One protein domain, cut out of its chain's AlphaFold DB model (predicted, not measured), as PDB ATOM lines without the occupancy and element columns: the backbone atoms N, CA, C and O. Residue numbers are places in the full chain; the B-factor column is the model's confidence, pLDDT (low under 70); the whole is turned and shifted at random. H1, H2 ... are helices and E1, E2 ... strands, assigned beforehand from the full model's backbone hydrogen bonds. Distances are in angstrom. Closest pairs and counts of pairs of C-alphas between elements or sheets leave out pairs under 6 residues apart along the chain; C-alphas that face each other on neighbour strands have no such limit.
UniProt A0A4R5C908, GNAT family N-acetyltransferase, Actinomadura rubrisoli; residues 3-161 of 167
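AT A GLANCE: This is residues 3 to 161 of the 167 residues of the protein "GNAT family N-acetyltransferase" of Actinomadura rubrisoli (UniProt A0A4R5C908). One twisted sheet of six strands makes the core, curling round the helix H4 on one face, while H2 crosses over the other face and H1 and H3 gather on that same side near one end of it. A long loop between E3 and E4, residues 67 to 92, lies at one end of the longest axis, and the turn between E2 and E3 lies at the other. The printed part has 159 residues with four named helices and six named strands, in the order E1, H1, H2, H3, E2, E3, E4, H4, E5, E6. The sheet runs E1, E2, E3, E4, E5, E6 and is mixed: E4 and E5 are parallel, and the other neighbours are antiparallel. The class is mixed, helices and strands, and the whole is compact, with a radius of gyration of the C-alphas of 14.9 A and spans of 48 by 33 by 30 A.

HOW THE PARTS SIT: E1, residues 3 to 6, is an edge strand, antiparallel to E2, residues 48 to 54, with N 6 and O 49 at 2.8 A. E2 and E3, residues 57 to 66, form a hairpin, with N 50 and O 62 at 2.8 A; E3 bends by 54 degrees at residue 60. E3 and E4, residues 93 to 101, are also a hairpin, with N 61 and O 100 at 2.8 A. E2, E3 and E4 make a meander, each strand the antiparallel neighbour of the one before. E4 and E5, residues 126 to 132, are parallel, with N 96 and O 128 at 2.9 A. E5 and E6, residues 154 to 160, are a hairpin, with N 127 and O 159 at 3.1 A; E6 is the other edge strand. Residues 131 to 132 of E5 also pair, antiparallel, with residues 139 to 140. H1, residues 8 to 12, is on the sheet at a height of 7.2 A, only just over none of the strands, with 2 of its C-alphas falling on E1 and 2 on E2. H2, residues 15 to 25, is on the same face as H1; it is over E3 at a height of 8.0 A and runs across the strands, at 77 degrees to E3 on the local plane. The closest C-alphas of H2 and E3, Val 21 and Gly 60, are 6.8 A apart. H3, residues 34 to 42, only grazes the sheet with residues 41 to 42. H1 and H3 touch, their closest C-alphas, Ser 8 and Leu 42, being 5.0 A apart. H4, residues 110 to 120, is on the face opposite H2, giving three layers, with helices on both faces of a sheet. The closest C-alphas of H4 and E2, Val 50 and Leu 118, are 5.9 A apart. E4, H4 and E5 form a strand-helix-strand unit, two parallel neighbour strands with a helix between, and its crossover is right-handed. In H1, H2, H3 and H4 every O i to N i+4 pair is within hydrogen-bond range.

IN THESE COORDINATES: E1 begins at C-alpha 3, (-7.665, -45.100, 38.517), and measures 10.0 A; H1 measures 6.0 A. H2 spans 15.0 A, H3 12.2 A and E2 20.3 A. E3, the longest strand, measures 28.1 A and ends at C-alpha 66, (-12.187, -24.178, 37.267). E4 measures 23.8 A, H4 15.3 A and E5 20.2 A. E6 measures 17.5 A and ends at C-alpha 160, (-3.275, -26.125, 26.157).

THE WHOLE: The C-alphas farthest apart, those of Asp 55 and Ala 83, are 48.1 A apart. The printed part has no cut. The links E3 to E4, with 26 residues, and E5 to E6, with 21, are long. The mean pLDDT of the printed part is 82.6, and residues 131 to 161 are under 70.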
ATOM      1  N   ILE A   3      -7.375 -46.531  38.600       95.88
ATOM      2  CA  ILE A   3      -7.665 -45.100  38.517       95.88
ATOM      3  C   ILE A   3      -9.170 -44.892  38.660       95.88
ATOM      4  O   ILE A   3      -9.951 -45.601  38.026       95.88
ATOM      5  N   GLU A   4      -9.565 -43.916  39.471       96.50
ATOM      6  CA  GLU A   4     -10.965 -43.564  39.711       96.50
ATOM      7  C   GLU A   4     -11.139 -42.042  39.684       96.50
ATOM      8  O   GLU A   4     -10.389 -41.320  40.345       96.50
ATOM      9  N   HIS A   5     -12.139 -41.571  38.937       97.31
ATOM     10  CA  HIS A   5     -12.558 -40.171  38.894       97.31
ATOM     11  C   HIS A   5     -13.665 -39.938  39.920       97.31
ATOM     12  O   HIS A   5     -14.618 -40.713  40.000       97.31
ATOM     13  N   LEU A   6     -13.540 -38.864  40.691       97.75
ATOM     14  CA  LEU A   6     -14.458 -38.488  41.754       97.75
ATOM     15  C   LEU A   6     -14.987 -37.079  41.486       97.75
ATOM     16  O   LEU A   6     -14.214 -36.124  41.369       97.75
ATOM     17  N   ASP A   7     -16.312 -36.955  41.456       96.94
ATOM     18  CA  ASP A   7     -16.979 -35.660  41.552       96.94
ATOM     19  C   ASP A   7     -16.905 -35.102  42.987       96.94
ATOM     20  O   ASP A   7     -16.358 -35.727  43.904       96.94
ATOM     21  N   SER A   8     -17.475 -33.915  43.210       96.69
ATOM     22  CA  SER A   8     -17.508 -33.291  44.537       96.69
ATOM     23  C   SER A   8     -18.161 -34.166  45.614       96.69
ATOM     24  O   SER A   8     -17.720 -34.151  46.761       96.69
ATOM     25  N   GLY A   9     -19.211 -34.922  45.285       97.50
ATOM     26  CA  GLY A   9     -19.900 -35.775  46.255       97.50
ATOM     27  C   GLY A   9     -19.018 -36.947  46.671       97.50
ATOM     28  O   GLY A   9     -18.734 -37.131  47.856       97.50
ATOM     29  N   ALA A  10     -18.500 -37.679  45.687       97.75
ATOM     30  CA  ALA A  10     -17.645 -38.835  45.916       97.75
ATOM     31  C   ALA A  10     -16.312 -38.455  46.588       97.75
ATOM     32  O   ALA A  10     -15.829 -39.177  47.461       97.75
ATOM     33  N   ALA A  11     -15.728 -37.303  46.243       97.31
ATOM     34  CA  ALA A  11     -14.529 -36.798  46.907       97.31
ATOM     35  C   ALA A  11     -14.802 -36.384  48.363       97.31
ATOM     36  O   ALA A  11     -13.968 -36.640  49.235       97.31
ATOM     37  N   CYS A  12     -15.973 -35.802  48.652       97.94
ATOM     38  CA  CYS A  12     -16.403 -35.507  50.021       97.94
ATOM     39  C   CYS A  12     -16.502 -36.794  50.858       97.94
ATOM     40  O   CYS A  12     -15.923 -36.872  51.943       97.94
ATOM     41  N   ASP A  13     -17.111 -37.846  50.302       97.94
ATOM     42  CA  ASP A  13     -17.238 -39.168  50.934       97.94
ATOM     43  C   ASP A  13     -15.891 -39.883  51.159       97.94
ATOM     44  O   ASP A  13     -15.824 -40.914  51.840       97.94
ATOM     45  N   ARG A  14     -14.805 -39.382  50.561       96.88
ATOM     46  CA  ARG A  14     -13.441 -39.923  50.673       96.88
ATOM     47  C   ARG A  14     -12.463 -38.959  51.336       96.88
ATOM     48  O   ARG A  14     -11.274 -39.272  51.424       96.88
ATOM     49  N   LEU A  15     -12.942 -37.827  51.854       96.44
ATOM     50  CA  LEU A  15     -12.093 -36.754  52.369       96.44
ATOM     51  C   LEU A  15     -11.126 -37.236  53.460       96.44
ATOM     52  O   LEU A  15      -9.961 -36.850  53.448       96.44
ATOM     53  N   ASP A  16     -11.571 -38.133  54.343       97.44
ATOM     54  CA  ASP A  16     -10.729 -38.709  55.399       97.44
ATOM     55  C   ASP A  16      -9.536 -39.508  54.851       97.44
ATOM     56  O   ASP A  16      -8.468 -39.539  55.464       97.44
ATOM     57  N   GLU A  17      -9.710 -40.203  53.725       96.75
ATOM     58  CA  GLU A  17      -8.645 -40.988  53.095       96.75
ATOM     59  C   GLU A  17      -7.679 -40.082  52.321       96.75
ATOM     60  O   GLU A  17      -6.460 -40.244  52.423       96.75
ATOM     61  N   ILE A  18      -8.222 -39.093  51.606       96.31
ATOM     62  CA  ILE A  18      -7.450 -38.081  50.875       96.31
ATOM     63  C   ILE A  18      -6.586 -37.271  51.852       96.31
ATOM     64  O   ILE A  18      -5.388 -37.116  51.622       96.31
ATOM     65  N   GLU A  19      -7.152 -36.818  52.976       95.69
ATOM     66  CA  GLU A  19      -6.427 -36.083  54.020       95.69
ATOM     67  C   GLU A  19      -5.272 -36.906  54.604       95.69
ATOM     68  O   GLU A  19      -4.167 -36.389  54.759       95.69
ATOM     69  N   ARG A  20      -5.479 -38.207  54.859       96.25
ATOM     70  CA  ARG A  20      -4.405 -39.103  55.323       96.25
ATOM     71  C   ARG A  20      -3.250 -39.174  54.324       96.25
ATOM     72  O   ARG A  20      -2.096 -39.032  54.716       96.25
ATOM     73  N   VAL A  21      -3.546 -39.352  53.035       94.69
ATOM     74  CA  VAL A  21      -2.509 -39.371  51.988       94.69
ATOM     75  C   VAL A  21      -1.822 -38.012  51.854       94.69
ATOM     76  O   VAL A  21      -0.607 -37.972  51.660       94.69
ATOM     77  N   TYR A  22      -2.561 -36.906  51.993       92.19
ATOM     78  CA  TYR A  22      -1.995 -35.558  51.994       92.19
ATOM     79  C   TYR A  22      -1.001 -35.383  53.151       92.19
ATOM     80  O   TYR A  22       0.139 -34.984  52.917       92.19
ATOM     81  N   ALA A  23      -1.397 -35.746  54.375       92.19
ATOM     82  CA  ALA A  23      -0.561 -35.657  55.571       92.19
ATOM     83  C   ALA A  23       0.723 -36.493  55.444       92.19
ATOM     84  O   ALA A  23       1.813 -36.023  55.760       92.19
ATOM     85  N   GLU A  24       0.619 -37.717  54.918       91.62
ATOM     86  CA  GLU A  24       1.784 -38.575  54.662       91.62
ATOM     87  C   GLU A  24       2.706 -38.005  53.572       91.62
ATOM     88  O   GLU A  24       3.929 -38.165  53.622       91.62
ATOM     89  N   ALA A  25       2.133 -37.375  52.544       86.94
ATOM     90  CA  ALA A  25       2.897 -36.825  51.436       86.94
ATOM     91  C   ALA A  25       3.624 -35.523  51.800       86.94
ATOM     92  O   ALA A  25       4.705 -35.285  51.240       86.94
ATOM     93  N   PHE A  26       3.044 -34.735  52.713       85.62
ATOM     94  CA  PHE A  26       3.484 -33.407  53.145       85.62
ATOM     95  C   PHE A  26       3.483 -33.290  54.685       85.62
ATOM     96  O   PHE A  26       2.679 -32.544  55.244       85.62
ATOM     97  N   PRO A  27       4.384 -33.999  55.387       86.19
ATOM     98  CA  PRO A  27       4.370 -34.077  56.852       86.19
ATOM     99  C   PRO A  27       4.609 -32.733  57.559       86.19
ATOM    100  O   PRO A  27       4.225 -32.581  58.713       86.19
ATOM    101  N   ASP A  28       5.214 -31.761  56.871       86.12
ATOM    102  CA  ASP A  28       5.523 -30.436  57.421       86.12
ATOM    103  C   ASP A  28       4.399 -29.402  57.192       86.12
ATOM    104  O   ASP A  28       4.534 -28.242  57.581       86.12
ATOM    105  N   HIS A  29       3.305 -29.777  56.517       82.69
ATOM    106  CA  HIS A  29       2.190 -28.865  56.252       82.69
ATOM    107  C   HIS A  29       1.229 -28.784  57.444       82.69
ATOM    108  O   HIS A  29       0.805 -29.798  57.994       82.69
ATOM    109  N   ASP A  30       0.815 -27.562  57.783       84.94
ATOM    110  CA  ASP A  30      -0.280 -27.322  58.724       84.94
ATOM    111  C   ASP A  30      -1.624 -27.722  58.091       84.94
ATOM    112  O   ASP A  30      -1.967 -27.278  56.991       84.94
ATOM    113  N   LEU A  31      -2.373 -28.579  58.786       86.19
ATOM    114  CA  LEU A  31      -3.667 -29.107  58.348       86.19
ATOM    115  C   LEU A  31      -4.858 -28.500  59.092       86.19
ATOM    116  O   LEU A  31      -5.989 -28.894  58.817       86.19
ATOM    117  N   SER A  32      -4.634 -27.548  60.003       88.75
ATOM    118  CA  SER A  32      -5.697 -26.925  60.809       88.75
ATOM    119  C   SER A  32      -6.874 -26.419  59.965       88.75
ATOM    120  O   SER A  32      -8.029 -26.664  60.315       88.75
ATOM    121  N   ASP A  33      -6.587 -25.840  58.797       87.62
ATOM    122  CA  ASP A  33      -7.595 -25.319  57.863       87.62
ATOM    123  C   ASP A  33      -7.879 -26.251  56.666       87.62
ATOM    124  O   ASP A  33      -8.613 -25.883  55.741       87.62
ATOM    125  N   TYR A  34      -7.313 -27.466  56.640       86.62
ATOM    126  CA  TYR A  34      -7.381 -28.364  55.479       86.62
ATOM    127  C   TYR A  34      -8.826 -28.662  55.065       86.62
ATOM    128  O   TYR A  34      -9.187 -28.497  53.898       86.62
ATOM    129  N   ARG A  35      -9.675 -29.048  56.025       92.81
ATOM    130  CA  ARG A  35     -11.076 -29.398  55.745       92.81
ATOM    131  C   ARG A  35     -11.905 -28.205  55.295       92.81
ATOM    132  O   ARG A  35     -12.699 -28.355  54.372       92.81
ATOM    133  N   ALA A  36     -11.698 -27.033  55.892       90.69
ATOM    134  CA  ALA A  36     -12.388 -25.814  55.478       90.69
ATOM    135  C   ALA A  36     -12.036 -25.456  54.024       90.69
ATOM    136  O   ALA A  36     -12.926 -25.221  53.206       90.69
ATOM    137  N   ARG A  37     -10.744 -25.523  53.669       90.12
ATOM    138  CA  ARG A  37     -10.273 -25.332  52.288       90.12
ATOM    139  C   ARG A  37     -10.878 -26.360  51.334       90.12
ATOM    140  O   ARG A  37     -11.356 -25.983  50.268       90.12
ATOM    141  N   MET A  38     -10.897 -27.636  51.717       92.31
ATOM    142  CA  MET A  38     -11.500 -28.691  50.901       92.31
ATOM    143  C   MET A  38     -12.995 -28.482  50.687       92.31
ATOM    144  O   MET A  38     -13.458 -28.640  49.569       92.31
ATOM    145  N   GLN A  39     -13.750 -28.050  51.698       93.12
ATOM    146  CA  GLN A  39     -15.171 -27.726  51.530       93.12
ATOM    147  C   GLN A  39     -15.391 -26.593  50.518       93.12
ATOM    148  O   GLN A  39     -16.288 -26.689  49.683       93.12
ATOM    149  N   SER A  40     -14.554 -25.548  50.539       91.12
ATOM    150  CA  SER A  40     -14.610 -24.485  49.523       91.12
ATOM    151  C   SER A  40     -14.269 -24.998  48.118       91.12
ATOM    152  O   SER A  40     -14.919 -24.608  47.148       91.12
ATOM    153  N   LEU A  41     -13.288 -25.897  47.996       91.81
ATOM    154  CA  LEU A  41     -12.911 -26.507  46.715       91.81
ATOM    155  C   LEU A  41     -14.001 -27.429  46.171       91.81
ATOM    156  O   LEU A  41     -14.346 -27.319  45.003       91.81
ATOM    157  N   LEU A  42     -14.594 -28.275  47.013       94.94
ATOM    158  CA  LEU A  42     -15.687 -29.175  46.633       94.94
ATOM    159  C   LEU A  42     -16.921 -28.406  46.135       94.94
ATOM    160  O   LEU A  42     -17.670 -28.914  45.305       94.94
ATOM    161  N   ALA A  43     -17.119 -27.175  46.617       93.75
ATOM    162  CA  ALA A  43     -18.169 -26.269  46.156       93.75
ATOM    163  C   ALA A  43     -17.791 -25.463  44.896       93.75
ATOM    164  O   ALA A  43     -18.628 -24.731  44.363       93.75
ATOM    165  N   SER A  44     -16.542 -25.550  44.431       91.44
ATOM    166  CA  SER A  44     -16.076 -24.800  43.266       91.44
ATOM    167  C   SER A  44     -16.571 -25.444  41.964       91.44
ATOM    168  O   SER A  44     -16.573 -26.672  41.844       91.44
ATOM    169  N   PRO A  45     -16.984 -24.644  40.963       91.88
ATOM    170  CA  PRO A  45     -17.349 -25.165  39.651       91.88
ATOM    171  C   PRO A  45     -16.218 -25.980  39.021       91.88
ATOM    172  O   PRO A  45     -15.051 -25.602  39.120       91.88
ATOM    173  N   GLY A  46     -16.584 -27.087  38.375       92.44
ATOM    174  CA  GLY A  46     -15.626 -27.971  37.711       92.44
ATOM    175  C   GLY A  46     -14.669 -28.675  38.669       92.44
ATOM    176  O   GLY A  46     -13.603 -29.093  38.239       92.44
ATOM    177  N   PHE A  47     -15.001 -28.784  39.963       96.00
ATOM    178  CA  PHE A  47     -14.212 -29.615  40.864       96.00
ATOM    179  C   PHE A  47     -14.195 -31.061  40.367       96.00
ATOM    180  O   PHE A  47     -15.243 -31.672  40.152       96.00
ATOM    181  N   GLU A  48     -12.993 -31.613  40.261       97.12
ATOM    182  CA  GLU A  48     -12.777 -33.018  39.963       97.12
ATOM    183  C   GLU A  48     -11.521 -33.507  40.679       97.12
ATOM    184  O   GLU A  48     -10.510 -32.796  40.779       97.12
ATOM    185  N   ALA A  49     -11.586 -34.740  41.171       97.19
ATOM    186  CA  ALA A  49     -10.437 -35.457  41.686       97.19
ATOM    187  C   ALA A  49     -10.224 -36.754  40.907       97.19
ATOM    188  O   ALA A  49     -11.172 -37.448  40.562       97.19
ATOM    189  N   VAL A  50      -8.966 -37.123  40.699       98.00
ATOM    190  CA  VAL A  50      -8.583 -38.449  40.218       98.00
ATOM    191  C   VAL A  50      -7.746 -39.112  41.294       98.00
ATOM    192  O   VAL A  50      -6.810 -38.522  41.837       98.00
ATOM    193  N   THR A  51      -8.086 -40.349  41.622       97.62
ATOM    194  CA  THR A  51      -7.391 -41.150  42.622       97.62
ATOM    195  C   THR A  51      -6.753 -42.369  41.987       97.62
ATOM    196  O   THR A  51      -7.201 -42.865  40.956       97.62
ATOM    197  N   ALA A  52      -5.672 -42.842  42.601       96.62
ATOM    198  CA  ALA A  52      -5.002 -44.065  42.207       96.62
ATOM    199  C   ALA A  52      -4.909 -44.996  43.412       96.62
ATOM    200  O   ALA A  52      -4.347 -44.626  44.450       96.62
ATOM    201  N   ARG A  53      -5.438 -46.211  43.270       95.12
ATOM    202  CA  ARG A  53      -5.405 -47.248  44.303       95.12
ATOM    203  C   ARG A  53      -4.407 -48.339  43.949       95.12
ATOM    204  O   ARG A  53      -4.263 -48.703  42.783       95.12
ATOM    205  N   ASP A  54      -3.723 -48.855  44.955       92.12
ATOM    206  CA  ASP A  54      -2.827 -50.004  44.853       92.12
ATOM    207  C   ASP A  54      -3.252 -51.020  45.914       92.12
ATOM    208  O   ASP A  54      -3.373 -50.660  47.086       92.12
ATOM    209  N   ASP A  55      -3.594 -52.238  45.491       89.88
ATOM    210  CA  ASP A  55      -4.162 -53.293  46.344       89.88
ATOM    211  C   ASP A  55      -5.301 -52.808  47.267       89.88
ATOM    212  O   ASP A  55      -5.385 -53.139  48.450       89.88
ATOM    213  N   GLY A  56      -6.193 -51.977  46.719       87.75
ATOM    214  CA  GLY A  56      -7.352 -51.440  47.434       87.75
ATOM    215  C   GLY A  56      -7.059 -50.261  48.370       87.75
ATOM    216  O   GLY A  56      -8.011 -49.665  48.873       87.75
ATOM    217  N   ALA A  57      -5.803 -49.853  48.560       91.94
ATOM    218  CA  ALA A  57      -5.428 -48.677  49.348       91.94
ATOM    219  C   ALA A  57      -5.190 -47.449  48.456       91.94
ATOM    220  O   ALA A  57      -4.588 -47.561  47.389       91.94
ATOM    221  N   LEU A  58      -5.617 -46.256  48.891       95.69
ATOM    222  CA  LEU A  58      -5.331 -45.017  48.166       95.69
ATOM    223  C   LEU A  58      -3.828 -44.715  48.177       95.69
ATOM    224  O   LEU A  58      -3.260 -44.346  49.206       95.69
ATOM    225  N   ALA A  59      -3.189 -44.839  47.018       95.44
ATOM    226  CA  ALA A  59      -1.759 -44.622  46.833       95.44
ATOM    227  C   ALA A  59      -1.426 -43.182  46.409       95.44
ATOM    228  O   ALA A  59      -0.316 -42.701  46.657       95.44
ATOM    229  N   GLY A  60      -2.376 -42.469  45.803       95.06
ATOM    230  CA  GLY A  60      -2.229 -41.063  45.446       95.06
ATOM    231  C   GLY A  60      -3.515 -40.450  44.907       95.06
ATOM    232  O   GLY A  60      -4.470 -41.159  44.598       95.06
ATOM    233  N   PHE A  61      -3.520 -39.130  44.793       96.38
ATOM    234  CA  PHE A  61      -4.616 -38.361  44.226       96.38
ATOM    235  C   PHE A  61      -4.101 -37.101  43.533       96.38
ATOM    236  O   PHE A  61      -3.003 -36.608  43.811       96.38
ATOM    237  N   VAL A  62      -4.939 -36.557  42.667       95.44
ATOM    238  CA  VAL A  62      -4.853 -35.201  42.142       95.44
ATOM    239  C   VAL A  62      -6.248 -34.595  42.170       95.44
ATOM    240  O   VAL A  62      -7.221 -35.311  41.963       95.44
ATOM    241  N   TYR A  63      -6.369 -33.300  42.428       95.19
ATOM    242  CA  TYR A  63      -7.632 -32.598  42.232       95.19
ATOM    243  C   TYR A  63      -7.419 -31.160  41.794       95.19
ATOM    244  O   TYR A  63      -6.366 -30.554  42.030       95.19
ATOM    245  N   GLY A  64      -8.449 -30.613  41.169       93.94
ATOM    246  CA  GLY A  64      -8.490 -29.238  40.715       93.94
ATOM    247  C   GLY A  64      -9.915 -28.731  40.583       93.94
ATOM    248  O   GLY A  64     -10.864 -29.452  40.880       93.94
ATOM    249  N   ALA A  65     -10.040 -27.473  40.184       94.25
ATOM    250  CA  ALA A  65     -11.317 -26.844  39.877       94.25
ATOM    251  C   ALA A  65     -11.123 -25.710  38.862       94.25
ATOM    252  O   ALA A  65     -10.015 -25.177  38.707       94.25
ATOM    253  N   SER A  66     -12.203 -25.302  38.200       94.31
ATOM    254  CA  SER A  66     -12.187 -24.178  37.267       94.31
ATOM    255  C   SER A  66     -11.993 -22.857  38.016       94.31
ATOM    256  O   SER A  66     -12.647 -22.581  39.029       94.31
ATOM    257  N   LEU A  67     -11.132 -21.982  37.496       92.69
ATOM    258  CA  LEU A  67     -11.020 -20.621  38.013       92.69
ATOM    259  C   LEU A  67     -12.247 -19.804  37.613       92.69
ATOM    260  O   LEU A  67     -12.585 -19.699  36.433       92.69
ATOM    261  N   SER A  68     -12.897 -19.178  38.594       91.75
ATOM    262  CA  SER A  68     -14.014 -18.267  38.333       91.75
ATOM    263  C   SER A  68     -13.554 -16.999  37.605       91.75
ATOM    264  O   SER A  68     -12.395 -16.594  37.691       91.75
ATOM    265  N   ALA A  69     -14.486 -16.297  36.955       91.00
ATOM    266  CA  ALA A  69     -14.202 -15.012  36.304       91.00
ATOM    267  C   ALA A  69     -13.732 -13.903  37.272       91.00
ATOM    268  O   ALA A  69     -13.254 -12.861  36.837       91.00
ATOM    269  N   ARG A  70     -13.897 -14.105  38.586       87.25
ATOM    270  CA  ARG A  70     -13.447 -13.193  39.650       87.25
ATOM    271  C   ARG A  70     -12.411 -13.854  40.559       87.25
ATOM    272  O   ARG A  70     -12.343 -13.534  41.741       87.25
ATOM    273  N   SER A  71     -11.686 -14.842  40.041       86.06
ATOM    274  CA  SER A  71     -10.697 -15.572  40.821       86.06
ATOM    275  C   SER A  71      -9.556 -14.653  41.256       86.06
ATOM    276  O   SER A  71      -8.986 -13.949  40.428       86.06
ATOM    277  N   SER A  72      -9.201 -14.724  42.539       85.06
ATOM    278  CA  SER A  72      -7.995 -14.125  43.119       85.06
ATOM    279  C   SER A  72      -6.770 -15.043  43.018       85.06
ATOM    280  O   SER A  72      -5.733 -14.783  43.623       85.06
ATOM    281  N   TRP A  73      -6.861 -16.155  42.272       85.75
ATOM    282  CA  TRP A  73      -5.790 -17.155  42.197       85.75
ATOM    283  C   TRP A  73      -4.488 -16.603  41.629       85.75
ATOM    284  O   TRP A  73      -3.427 -17.135  41.922       85.75
ATOM    285  N   TRP A  74      -4.559 -15.528  40.853       87.25
ATOM    286  CA  TRP A  74      -3.408 -14.901  40.219       87.25
ATOM    287  C   TRP A  74      -2.826 -13.715  40.998       87.25
ATOM    288  O   TRP A  74      -1.846 -13.146  40.526       87.25
ATOM    289  N   ASP A  75      -3.422 -13.323  42.130       84.25
ATOM    290  CA  ASP A  75      -3.141 -12.035  42.784       84.25
ATOM    291  C   ASP A  75      -1.678 -11.896  43.221       84.25
ATOM    292  O   ASP A  75      -1.090 -10.836  43.013       84.25
ATOM    293  N   ASP A  76      -1.069 -12.974  43.724       77.56
ATOM    294  CA  ASP A  76       0.354 -12.989  44.071       77.56
ATOM    295  C   ASP A  76       1.211 -13.767  43.045       77.56
ATOM    296  O   ASP A  76       2.251 -14.332  43.388       77.56
ATOM    297  N   LEU A  77       0.789 -13.859  41.777       81.44
ATOM    298  CA  LEU A  77       1.619 -14.486  40.744       81.44
ATOM    299  C   LEU A  77       2.822 -13.601  40.394       81.44
ATOM    300  O   LEU A  77       2.656 -12.493  39.886       81.44
ATOM    301  N   GLU A  78       4.025 -14.161  40.523       77.88
ATOM    302  CA  GLU A  78       5.272 -13.513  40.113       77.88
ATOM    303  C   GLU A  78       6.075 -14.369  39.106       77.88
ATOM    304  O   GLU A  78       6.114 -15.601  39.214       77.88
ATOM    305  N   PRO A  79       6.760 -13.749  38.120       79.81
ATOM    306  CA  PRO A  79       6.756 -12.317  37.810       79.81
ATOM    307  C   PRO A  79       5.412 -11.851  37.225       79.81
ATOM    308  O   PRO A  79       4.657 -12.667  36.687       79.81
ATOM    309  N   VAL A  80       5.158 -10.537  37.244       80.62
ATOM    310  CA  VAL A  80       4.025  -9.924  36.525       80.62
ATOM    311  C   VAL A  80       3.944 -10.447  35.089       80.62
ATOM    312  O   VAL A  80       4.896 -10.366  34.309       80.62
ATOM    313  N   GLN A  81       2.779 -10.983  34.740       85.00
ATOM    314  CA  GLN A  81       2.530 -11.583  33.435       85.00
ATOM    315  C   GLN A  81       2.054 -10.545  32.406       85.00
ATOM    316  O   GLN A  81       1.532  -9.491  32.781       85.00
ATOM    317  N   PRO A  82       2.177 -10.836  31.096       86.25
ATOM    318  CA  PRO A  82       1.620  -9.985  30.051       86.25
ATOM    319  C   PRO A  82       0.125  -9.709  30.249       86.25
ATOM    320  O   PRO A  82      -0.622 -10.545  30.768       86.25
ATOM    321  N   ALA A  83      -0.328  -8.544  29.778       86.75
ATOM    322  CA  ALA A  83      -1.731  -8.153  29.858       86.75
ATOM    323  C   ALA A  83      -2.657  -9.241  29.278       86.75
ATOM    324  O   ALA A  83      -2.392  -9.805  28.216       86.75
ATOM    325  N   GLY A  84      -3.745  -9.542  29.992       86.81
ATOM    326  CA  GLY A  84      -4.703 -10.587  29.618       86.81
ATOM    327  C   GLY A  84      -4.298 -12.012  30.019       86.81
ATOM    328  O   GLY A  84      -5.126 -12.918  29.936       86.81
ATOM    329  N   PHE A  85      -3.077 -12.248  30.515       88.19
ATOM    330  CA  PHE A  85      -2.680 -13.583  30.968       88.19
ATOM    331  C   PHE A  85      -3.534 -14.081  32.139       88.19
ATOM    332  O   PHE A  85      -3.934 -15.242  32.132       88.19
ATOM    333  N   THR A  86      -3.849 -13.221  33.103       89.50
ATOM    334  CA  THR A  86      -4.613 -13.552  34.322       89.50
ATOM    335  C   THR A  86      -6.121 -13.324  34.176       89.50
ATOM    336  O   THR A  86      -6.871 -13.538  35.121       89.50
ATOM    337  N   ALA A  87      -6.591 -12.888  32.999       90.94
ATOM    338  CA  ALA A  87      -8.010 -12.648  32.758       90.94
ATOM    339  C   ALA A  87      -8.776 -13.978  32.679       90.94
ATOM    340  O   ALA A  87      -8.535 -14.777  31.775       90.94
ATOM    341  N   GLU A  88      -9.706 -14.218  33.598       92.94
ATOM    342  CA  GLU A  88     -10.492 -15.454  33.645       92.94
ATOM    343  C   GLU A  88     -11.943 -15.231  33.216       92.94
ATOM    344  O   GLU A  88     -12.536 -14.178  33.446       92.94
ATOM    345  N   THR A  89     -12.537 -16.256  32.606       92.25
ATOM    346  CA  THR A  89     -13.931 -16.243  32.123       92.25
ATOM    347  C   THR A  89     -14.845 -17.178  32.914       92.25
ATOM    348  O   THR A  89     -16.048 -17.219  32.665       92.25
ATOM    349  N   GLY A  90     -14.296 -17.957  33.853       89.94
ATOM    350  CA  GLY A  90     -14.998 -19.088  34.469       89.94
ATOM    351  C   GLY A  90     -14.848 -20.410  33.709       89.94
ATOM    352  O   GLY A  90     -15.285 -21.436  34.214       89.94
ATOM    353  N   ARG A  91     -14.281 -20.388  32.494       91.50
ATOM    354  CA  ARG A  91     -14.104 -21.568  31.620       91.50
ATOM    355  C   ARG A  91     -12.725 -21.640  30.962       91.50
ATOM    356  O   ARG A  91     -12.476 -22.509  30.139       91.50
ATOM    357  N   ARG A  92     -11.844 -20.690  31.272       92.75
ATOM    358  CA  ARG A  92     -10.551 -20.557  30.600       92.75
ATOM    359  C   ARG A  92      -9.485 -21.436  31.236       92.75
ATOM    360  O   ARG A  92      -8.741 -22.089  30.516       92.75
ATOM    361  N   THR A  93      -9.408 -21.444  32.565       93.38
ATOM    362  CA  THR A  93      -8.327 -22.117  33.288       93.38
ATOM    363  C   THR A  93      -8.857 -23.138  34.276       93.38
ATOM    364  O   THR A  93      -9.606 -22.790  35.189       93.38
ATOM    365  N   PHE A  94      -8.380 -24.371  34.147       93.31
ATOM    366  CA  PHE A  94      -8.483 -25.386  35.181       93.31
ATOM    367  C   PHE A  94      -7.257 -25.301  36.099       93.31
ATOM    368  O   PHE A  94      -6.117 -25.464  35.651       93.31
ATOM    369  N   ALA A  95      -7.460 -25.017  37.383       92.75
ATOM    370  CA  ALA A  95      -6.372 -24.949  38.349       92.75
ATOM    371  C   ALA A  95      -6.176 -26.308  39.022       92.75
ATOM    372  O   ALA A  95      -7.073 -26.817  39.690       92.75
ATOM    373  N   VAL A  96      -4.979 -26.882  38.897       92.12
ATOM    374  CA  VAL A  96      -4.608 -28.112  39.605       92.12
ATOM    375  C   VAL A  96      -4.201 -27.735  41.031       92.12
ATOM    376  O   VAL A  96      -3.143 -27.132  41.240       92.12
ATOM    377  N   ILE A  97      -5.017 -28.095  42.025       90.12
ATOM    378  CA  ILE A  97      -4.924 -27.590  43.405       90.12
ATOM    379  C   ILE A  97      -4.163 -28.503  44.355       90.12
ATOM    380  O   ILE A  97      -3.449 -27.962  45.187       90.12
ATOM    381  N   ASP A  98      -4.242 -29.830  44.241       89.81
ATOM    382  CA  ASP A  98      -3.333 -30.750  44.942       89.81
ATOM    383  C   ASP A  98      -2.962 -31.961  44.086       89.81
ATOM    384  O   ASP A  98      -3.738 -32.405  43.253       89.81
ATOM    385  N   LEU A  99      -1.723 -32.439  44.241       91.81
ATOM    386  CA  LEU A  99      -1.205 -33.675  43.644       91.81
ATOM    387  C   LEU A  99      -0.321 -34.322  44.703       91.81
ATOM    388  O   LEU A  99       0.721 -33.767  45.059       91.81
ATOM    389  N   ALA A 100      -0.721 -35.486  45.194       91.44
ATOM    390  CA  ALA A 100       0.016 -36.208  46.214       91.44
ATOM    391  C   ALA A 100       0.091 -37.688  45.867       91.44
ATOM    392  O   ALA A 100      -0.888 -38.317  45.477       91.44
ATOM    393  N   VAL A 101       1.272 -38.262  46.064       92.69
ATOM    394  CA  VAL A 101       1.490 -39.706  46.014       92.69
ATOM    395  C   VAL A 101       2.201 -40.092  47.299       92.69
ATOM    396  O   VAL A 101       3.190 -39.442  47.676       92.69
ATOM    397  N   ARG A 102       1.715 -41.150  47.955       91.94
ATOM    398  CA  ARG A 102       2.353 -41.750  49.131       91.94
ATOM    399  C   ARG A 102       3.832 -42.029  48.835       91.94
ATOM    400  O   ARG A 102       4.137 -42.544  47.756       91.94
ATOM    401  N   PRO A 103       4.763 -41.755  49.766       88.31
ATOM    402  CA  PRO A 103       6.195 -41.952  49.540       88.31
ATOM    403  C   PRO A 103       6.573 -43.329  48.973       88.31
ATOM    404  O   PRO A 103       7.387 -43.396  48.055       88.31
ATOM    405  N   ALA A 104       5.923 -44.399  49.445       88.50
ATOM    406  CA  ALA A 104       6.170 -45.777  49.014       88.50
ATOM    407  C   ALA A 104       5.875 -46.048  47.523       88.50
ATOM    408  O   ALA A 104       6.449 -46.970  46.947       88.50
ATOM    409  N   HIS A 105       5.026 -45.237  46.883       86.56
ATOM    410  CA  HIS A 105       4.621 -45.415  45.481       86.56
ATOM    411  C   HIS A 105       5.275 -44.383  44.537       86.56
ATOM    412  O   HIS A 105       4.974 -44.343  43.344       86.56
ATOM    413  N   ARG A 106       6.186 -43.531  45.034       85.88
ATOM    414  CA  ARG A 106       6.894 -42.531  44.210       85.88
ATOM    415  C   ARG A 106       7.948 -43.180  43.299       85.88
ATOM    416  O   ARG A 106       8.363 -44.317  43.497       85.88
ATOM    417  N   GLY A 107       8.384 -42.443  42.272       78.75
ATOM    418  CA  GLY A 107       9.443 -42.878  41.346       78.75
ATOM    419  C   GLY A 107       9.004 -43.858  40.249       78.75
ATOM    420  O   GLY A 107       9.843 -44.323  39.487       78.75
ATOM    421  N   ARG A 108       7.702 -44.157  40.143       78.44
ATOM    422  CA  ARG A 108       7.132 -45.107  39.162       78.44
ATOM    423  C   ARG A 108       6.124 -44.472  38.192       78.44
ATOM    424  O   ARG A 108       5.335 -45.171  37.572       78.44
ATOM    425  N   GLY A 109       6.106 -43.139  38.111       83.25
ATOM    426  CA  GLY A 109       5.191 -42.378  37.250       83.25
ATOM    427  C   GLY A 109       3.723 -42.178  37.685       83.25
ATOM    428  O   GLY A 109       2.997 -41.586  36.887       83.25
ATOM    429  N   PRO A 110       3.231 -42.560  38.888       85.75
ATOM    430  CA  PRO A 110       1.800 -42.417  39.195       85.75
ATOM    431  C   PRO A 110       1.332 -40.959  39.233       85.75
ATOM    432  O   PRO A 110       0.200 -40.684  38.868       85.75
ATOM    433  N   GLY A 111       2.202 -40.018  39.618       87.75
ATOM    434  CA  GLY A 111       1.859 -38.594  39.626       87.75
ATOM    435  C   GLY A 111       1.582 -38.032  38.229       87.75
ATOM    436  O   GLY A 111       0.633 -37.277  38.065       87.75
ATOM    437  N   HIS A 112       2.367 -38.432  37.221       88.75
ATOM    438  CA  HIS A 112       2.103 -38.037  35.834       88.75
ATOM    439  C   HIS A 112       0.821 -38.673  35.316       88.75
ATOM    440  O   HIS A 112      -0.010 -37.963  34.777       88.75
ATOM    441  N   ARG A 113       0.619 -39.974  35.563       90.88
ATOM    442  CA  ARG A 113      -0.608 -40.654  35.140       90.88
ATOM    443  C   ARG A 113      -1.855 -40.009  35.747       90.88
ATOM    444  O   ARG A 113      -2.791 -39.729  35.022       90.88
ATOM    445  N   LEU A 114      -1.847 -39.731  37.051       93.06
ATOM    446  CA  LEU A 114      -2.936 -39.020  37.728       93.06
ATOM    447  C   LEU A 114      -3.226 -37.667  37.072       93.06
ATOM    448  O   LEU A 114      -4.380 -37.349  36.801       93.06
ATOM    449  N   LEU A 115      -2.180 -36.879  36.815       90.62
ATOM    450  CA  LEU A 115      -2.317 -35.571  36.184       90.62
ATOM    451  C   LEU A 115      -2.857 -35.678  34.752       90.62
ATOM    452  O   LEU A 115      -3.742 -34.911  34.394       90.62
ATOM    453  N   ASP A 116      -2.355 -36.618  33.953       91.88
ATOM    454  CA  ASP A 116      -2.806 -36.826  32.575       91.88
ATOM    455  C   ASP A 116      -4.291 -37.219  32.530       91.88
ATOM    456  O   ASP A 116      -5.044 -36.646  31.745       91.88
ATOM    457  N   GLU A 117      -4.728 -38.124  33.412       94.69
ATOM    458  CA  GLU A 117      -6.135 -38.542  33.525       94.69
ATOM    459  C   GLU A 117      -7.036 -37.374  33.944       94.69
ATOM    460  O   GLU A 117      -8.068 -37.140  33.320       94.69
ATOM    461  N   LEU A 118      -6.622 -36.578  34.943       93.62
ATOM    462  CA  LEU A 118      -7.391 -35.403  35.366       93.62
ATOM    463  C   LEU A 118      -7.557 -34.400  34.221       93.62
ATOM    464  O   LEU A 118      -8.640 -33.851  34.044       93.62
ATOM    465  N   LEU A 119      -6.492 -34.146  33.456       91.56
ATOM    466  CA  LEU A 119      -6.496 -33.136  32.398       91.56
ATOM    467  C   LEU A 119      -7.198 -33.597  31.116       91.56
ATOM    468  O   LEU A 119      -7.707 -32.751  30.388       91.56
ATOM    469  N   ALA A 120      -7.255 -34.902  30.839       89.12
ATOM    470  CA  ALA A 120      -7.891 -35.436  29.635       89.12
ATOM    471  C   ALA A 120      -9.404 -35.144  29.560       89.12
ATOM    472  O   ALA A 120      -9.950 -35.067  28.460       89.12
ATOM    473  N   GLY A 121     -10.070 -34.983  30.709       79.69
ATOM    474  CA  GLY A 121     -11.517 -34.756  30.802       79.69
ATOM    475  C   GLY A 121     -11.955 -33.292  30.887       79.69
ATOM    476  O   GLY A 121     -13.153 -33.018  30.815       79.69
ATOM    477  N   GLN A 122     -11.024 -32.346  31.037       87.88
ATOM    478  CA  GLN A 122     -11.390 -30.958  31.320       87.88
ATOM    479  C   GLN A 122     -11.877 -30.219  30.060       87.88
ATOM    480  O   GLN A 122     -11.321 -30.428  28.980       87.88
ATOM    481  N   PRO A 123     -12.893 -29.343  30.144       89.38
ATOM    482  CA  PRO A 123     -13.321 -28.507  29.018       89.38
ATOM    483  C   PRO A 123     -12.527 -27.196  28.871       89.38
ATOM    484  O   PRO A 123     -12.618 -26.536  27.831       89.38
ATOM    485  N   GLU A 124     -11.783 -26.780  29.898       91.56
ATOM    486  CA  GLU A 124     -11.093 -25.491  29.935       91.56
ATOM    487  C   GLU A 124     -10.013 -25.378  28.862       91.56
ATOM    488  O   GLU A 124      -9.359 -26.356  28.516       91.56
ATOM    489  N   GLU A 125      -9.777 -24.161  28.372       90.94
ATOM    490  CA  GLU A 125      -8.778 -23.876  27.332       90.94
ATOM    491  C   GLU A 125      -7.349 -24.245  27.766       90.94
ATOM    492  O   GLU A 125      -6.516 -24.665  26.954       90.94
ATOM    493  N   ARG A 126      -7.051 -24.080  29.060       90.62
ATOM    494  CA  ARG A 126      -5.742 -24.381  29.645       90.62
ATOM    495  C   ARG A 126      -5.849 -24.954  31.050       90.62
ATOM    496  O   ARG A 126      -6.790 -24.669  31.783       90.62
ATOM    497  N   ALA A 127      -4.801 -25.655  31.461       89.25
ATOM    498  CA  ALA A 127      -4.581 -26.015  32.856       89.25
ATOM    499  C   ALA A 127      -3.373 -25.274  33.436       89.25
ATOM    500  O   ALA A 127      -2.382 -25.074  32.728       89.25
ATOM    501  N   ALA A 128      -3.447 -24.894  34.713       89.12
ATOM    502  CA  ALA A 128      -2.369 -24.222  35.434       89.12
ATOM    503  C   ALA A 128      -2.065 -24.912  36.772       89.12
ATOM    504  O   ALA A 128      -2.967 -25.280  37.526       89.12
ATOM    505  N   LEU A 129      -0.772 -25.054  37.080       84.88
ATOM    506  CA  LEU A 129      -0.273 -25.573  38.353       84.88
ATOM    507  C   LEU A 129       0.789 -24.632  38.930       84.88
ATOM    508  O   LEU A 129       1.792 -24.340  38.272       84.88
ATOM    509  N   ALA A 130       0.575 -24.206  40.175       74.75
ATOM    510  CA  ALA A 130       1.512 -23.392  40.937       74.75
ATOM    511  C   ALA A 130       2.370 -24.250  41.876       74.75
ATOM    512  O   ALA A 130       1.852 -25.054  42.660       74.75
ATOM    513  N   THR A 131       3.683 -24.050  41.821       67.12
ATOM    514  CA  THR A 131       4.669 -24.743  42.662       67.12
ATOM    515  C   THR A 131       5.608 -23.713  43.288       67.12
ATOM    516  O   THR A 131       5.850 -22.658  42.690       67.12
ATOM    517  N   THR A 132       6.122 -23.985  44.489       60.00
ATOM    518  CA  THR A 132       7.213 -23.182  45.045       60.00
ATOM    519  C   THR A 132       8.524 -23.664  44.420       60.00
ATOM    520  O   THR A 132       8.762 -24.875  44.343       60.00
ATOM    521  N   PRO A 133       9.384 -22.755  43.940       51.66
ATOM    522  CA  PRO A 133      10.695 -23.127  43.443       51.66
ATOM    523  C   PRO A 133      11.586 -23.495  44.636       51.66
ATOM    524  O   PRO A 133      12.044 -22.617  45.359       51.66
ATOM    525  N   ASP A 134      11.815 -24.791  44.862       47.91
ATOM    526  CA  ASP A 134      12.901 -25.250  45.733       47.91
ATOM    527  C   ASP A 134      13.500 -26.593  45.263       47.91
ATOM    528  O   ASP A 134      12.844 -27.419  44.618       47.91
ATOM    529  N   GLU A 135      14.787 -26.765  45.554       37.06
ATOM    530  CA  GLU A 135      15.759 -27.645  44.896       37.06
ATOM    531  C   GLU A 135      15.326 -29.125  44.793       37.06
ATOM    532  O   GLU A 135      15.306 -29.891  45.757       37.06
ATOM    533  N   GLY A 136      15.000 -29.563  43.572       41.66
ATOM    534  CA  GLY A 136      14.903 -30.980  43.191       41.66
ATOM    535  C   GLY A 136      13.643 -31.735  43.631       41.66
ATOM    536  O   GLY A 136      13.455 -32.887  43.232       41.66
ATOM    537  N   ARG A 137      12.747 -31.113  44.406       45.75
ATOM    538  CA  ARG A 137      11.475 -31.717  44.824       45.75
ATOM    539  C   ARG A 137      10.360 -30.698  44.636       45.75
ATOM    540  O   ARG A 137      10.271 -29.750  45.401       45.75
ATOM    541  N   SER A 138       9.499 -30.917  43.639       44.56
ATOM    542  CA  SER A 138       8.312 -30.082  43.418       44.56
ATOM    543  C   SER A 138       7.482 -30.030  44.704       44.56
ATOM    544  O   SER A 138       6.833 -31.017  45.059       44.56
ATOM    545  N   ARG A 139       7.527 -28.902  45.418       49.22
ATOM    546  CA  ARG A 139       6.640 -28.608  46.541       49.22
ATOM    547  C   ARG A 139       5.552 -27.692  46.030       49.22
ATOM    548  O   ARG A 139       5.813 -26.683  45.389       49.22
ATOM    549  N   ARG A 140       4.312 -28.059  46.304       51.66
ATOM    550  CA  ARG A 140       3.185 -27.225  45.939       51.66
ATOM    551  C   ARG A 140       3.232 -25.894  46.677       51.66
ATOM    552  O   ARG A 140       3.570 -25.828  47.854       51.66
ATOM    553  N   CYS A 141       2.765 -24.870  45.984       47.91
ATOM    554  CA  CYS A 141       2.362 -23.619  46.586       47.91
ATOM    555  C   CYS A 141       1.076 -23.751  47.394       47.91
ATOM    556  O   CYS A 141      -0.012 -23.823  46.822       47.91
ATOM    557  N   THR A 142       1.186 -23.784  48.718       45.22
ATOM    558  CA  THR A 142       0.028 -23.691  49.607       45.22
ATOM    559  C   THR A 142      -0.283 -22.230  49.919       45.22
ATOM    560  O   THR A 142       0.555 -21.473  50.401       45.22
ATOM    561  N   SER A 143      -1.521 -21.827  49.637       44.44
ATOM    562  CA  SER A 143      -2.081 -20.548  50.065       44.44
ATOM    563  C   SER A 143      -2.612 -20.650  51.493       44.44
ATOM    564  O   SER A 143      -3.389 -21.564  51.788       44.44
ATOM    565  N   ARG A 144      -2.293 -19.686  52.362       39.50
ATOM    566  CA  ARG A 144      -3.031 -19.475  53.619       39.50
ATOM    567  C   ARG A 144      -4.372 -18.807  53.294       39.50
ATOM    568  O   ARG A 144      -4.472 -17.590  53.300       39.50
ATOM    569  N   GLY A 145      -5.379 -19.615  52.969       38.00
ATOM    570  CA  GLY A 145      -6.751 -19.153  52.741       38.00
ATOM    571  C   GLY A 145      -7.226 -19.294  51.295       38.00
ATOM    572  O   GLY A 145      -6.916 -18.478  50.437       38.00
ATOM    573  N   GLY A 146      -8.021 -20.335  51.048       38.75
ATOM    574  CA  GLY A 146      -9.199 -20.274  50.172       38.75
ATOM    575  C   GLY A 146      -9.070 -19.872  48.697       38.75
ATOM    576  O   GLY A 146     -10.116 -19.703  48.082       38.75
ATOM    577  N   GLY A 147      -7.874 -19.748  48.111       46.44
ATOM    578  CA  GLY A 147      -7.733 -19.660  46.651       46.44
ATOM    579  C   GLY A 147      -6.781 -18.620  46.064       46.44
ATOM    580  O   GLY A 147      -6.777 -18.518  44.845       46.44
ATOM    581  N   ALA A 148      -5.981 -17.879  46.837       42.94
ATOM    582  CA  ALA A 148      -4.955 -16.978  46.280       42.94
ATOM    583  C   ALA A 148      -3.578 -17.665  46.229       42.94
ATOM    584  O   ALA A 148      -3.090 -18.118  47.258       42.94
ATOM    585  N   MET A 149      -2.943 -17.783  45.058       44.91
ATOM    586  CA  MET A 149      -1.556 -18.269  44.951       44.91
ATOM    587  C   MET A 149      -0.624 -17.370  45.777       44.91
ATOM    588  O   MET A 149      -0.875 -16.183  45.817       44.91
ATOM    589  N   SER A 150       0.407 -17.909  46.445       38.72
ATOM    590  CA  SER A 150       1.343 -17.112  47.267       38.72
ATOM    591  C   SER A 150       2.430 -16.426  46.421       38.72
ATOM    592  O   SER A 150       2.874 -16.992  45.431       38.72
ATOM    593  N   ALA A 151       2.944 -15.272  46.868       35.03
ATOM    594  CA  ALA A 151       3.959 -14.452  46.178       35.03
ATOM    595  C   ALA A 151       5.263 -15.172  45.764       35.03
ATOM    596  O   ALA A 151       6.007 -14.684  44.919       35.03
ATOM    597  N   ALA A 152       5.572 -16.329  46.357       36.88
ATOM    598  CA  ALA A 152       6.750 -17.132  46.009       36.88
ATOM    599  C   ALA A 152       6.476 -18.183  44.914       36.88
ATOM    600  O   ALA A 152       7.325 -19.031  44.639       36.88
ATOM    601  N   CYS A 153       5.283 -18.186  44.329       45.62
ATOM    602  CA  CYS A 153       4.818 -19.248  43.456       45.62
ATOM    603  C   CYS A 153       5.052 -18.950  41.993       45.62
ATOM    604  O   CYS A 153       4.653 -17.911  41.477       45.62
ATOM    605  N   GLN A 154       5.616 -19.936  41.304       49.69
ATOM    606  CA  GLN A 154       5.725 -19.907  39.858       49.69
ATOM    607  C   GLN A 154       4.710 -20.867  39.254       49.69
ATOM    608  O   GLN A 154       4.575 -22.026  39.666       49.69
ATOM    609  N   VAL A 155       4.026 -20.400  38.215       55.56
ATOM    610  CA  VAL A 155       3.250 -21.276  37.342       55.56
ATOM    611  C   VAL A 155       4.247 -22.023  36.478       55.56
ATOM    612  O   VAL A 155       4.814 -21.483  35.534       55.56
ATOM    613  N   THR A 156       4.506 -23.274  36.838       52.81
ATOM    614  CA  THR A 156       5.548 -24.058  36.164       52.81
ATOM    615  C   THR A 156       5.041 -24.632  34.848       52.81
ATOM    616  O   THR A 156       5.827 -24.860  33.931       52.81
ATOM    617  N   GLN A 157       3.728 -24.867  34.739       59.97
ATOM    618  CA  GLN A 157       3.110 -25.378  33.522       59.97
ATOM    619  C   GLN A 157       1.759 -24.715  33.267       59.97
ATOM    620  O   GLN A 157       0.848 -24.802  34.089       59.97
ATOM    621  N   VAL A 158       1.653 -24.091  32.094       61.66
ATOM    622  CA  VAL A 158       0.390 -23.790  31.420       61.66
ATOM    623  C   VAL A 158       0.352 -24.676  30.190       61.66
ATOM    624  O   VAL A 158       1.200 -24.536  29.308       61.66
ATOM    625  N   ARG A 159      -0.584 -25.622  30.148       66.88
ATOM    626  CA  ARG A 159      -0.753 -26.507  28.991       66.88
ATOM    627  C   ARG A 159      -2.053 -26.169  28.272       66.88
ATOM    628  O   ARG A 159      -3.064 -26.027  28.963       66.88
ATOM    629  N   PRO A 160      -2.046 -26.061  26.931       67.50
ATOM    630  CA  PRO A 160      -3.275 -26.125  26.157       67.50
ATOM    631  C   PRO A 160      -3.945 -27.457  26.454       67.50
ATOM    632  O   PRO A 160      -3.277 -28.496  26.499       67.50
ATOM    633  N   ASN A 161      -5.246 -27.425  26.674       62.72
ATOM    634  CA  ASN A 161      -5.986 -28.643  26.909       62.72
ATOM    635  C   ASN A 161      -6.312 -29.330  25.571       62.72
ATOM    636  O   ASN A 161      -6.991 -28.721  24.740       62.72
TER     637      ASN A 161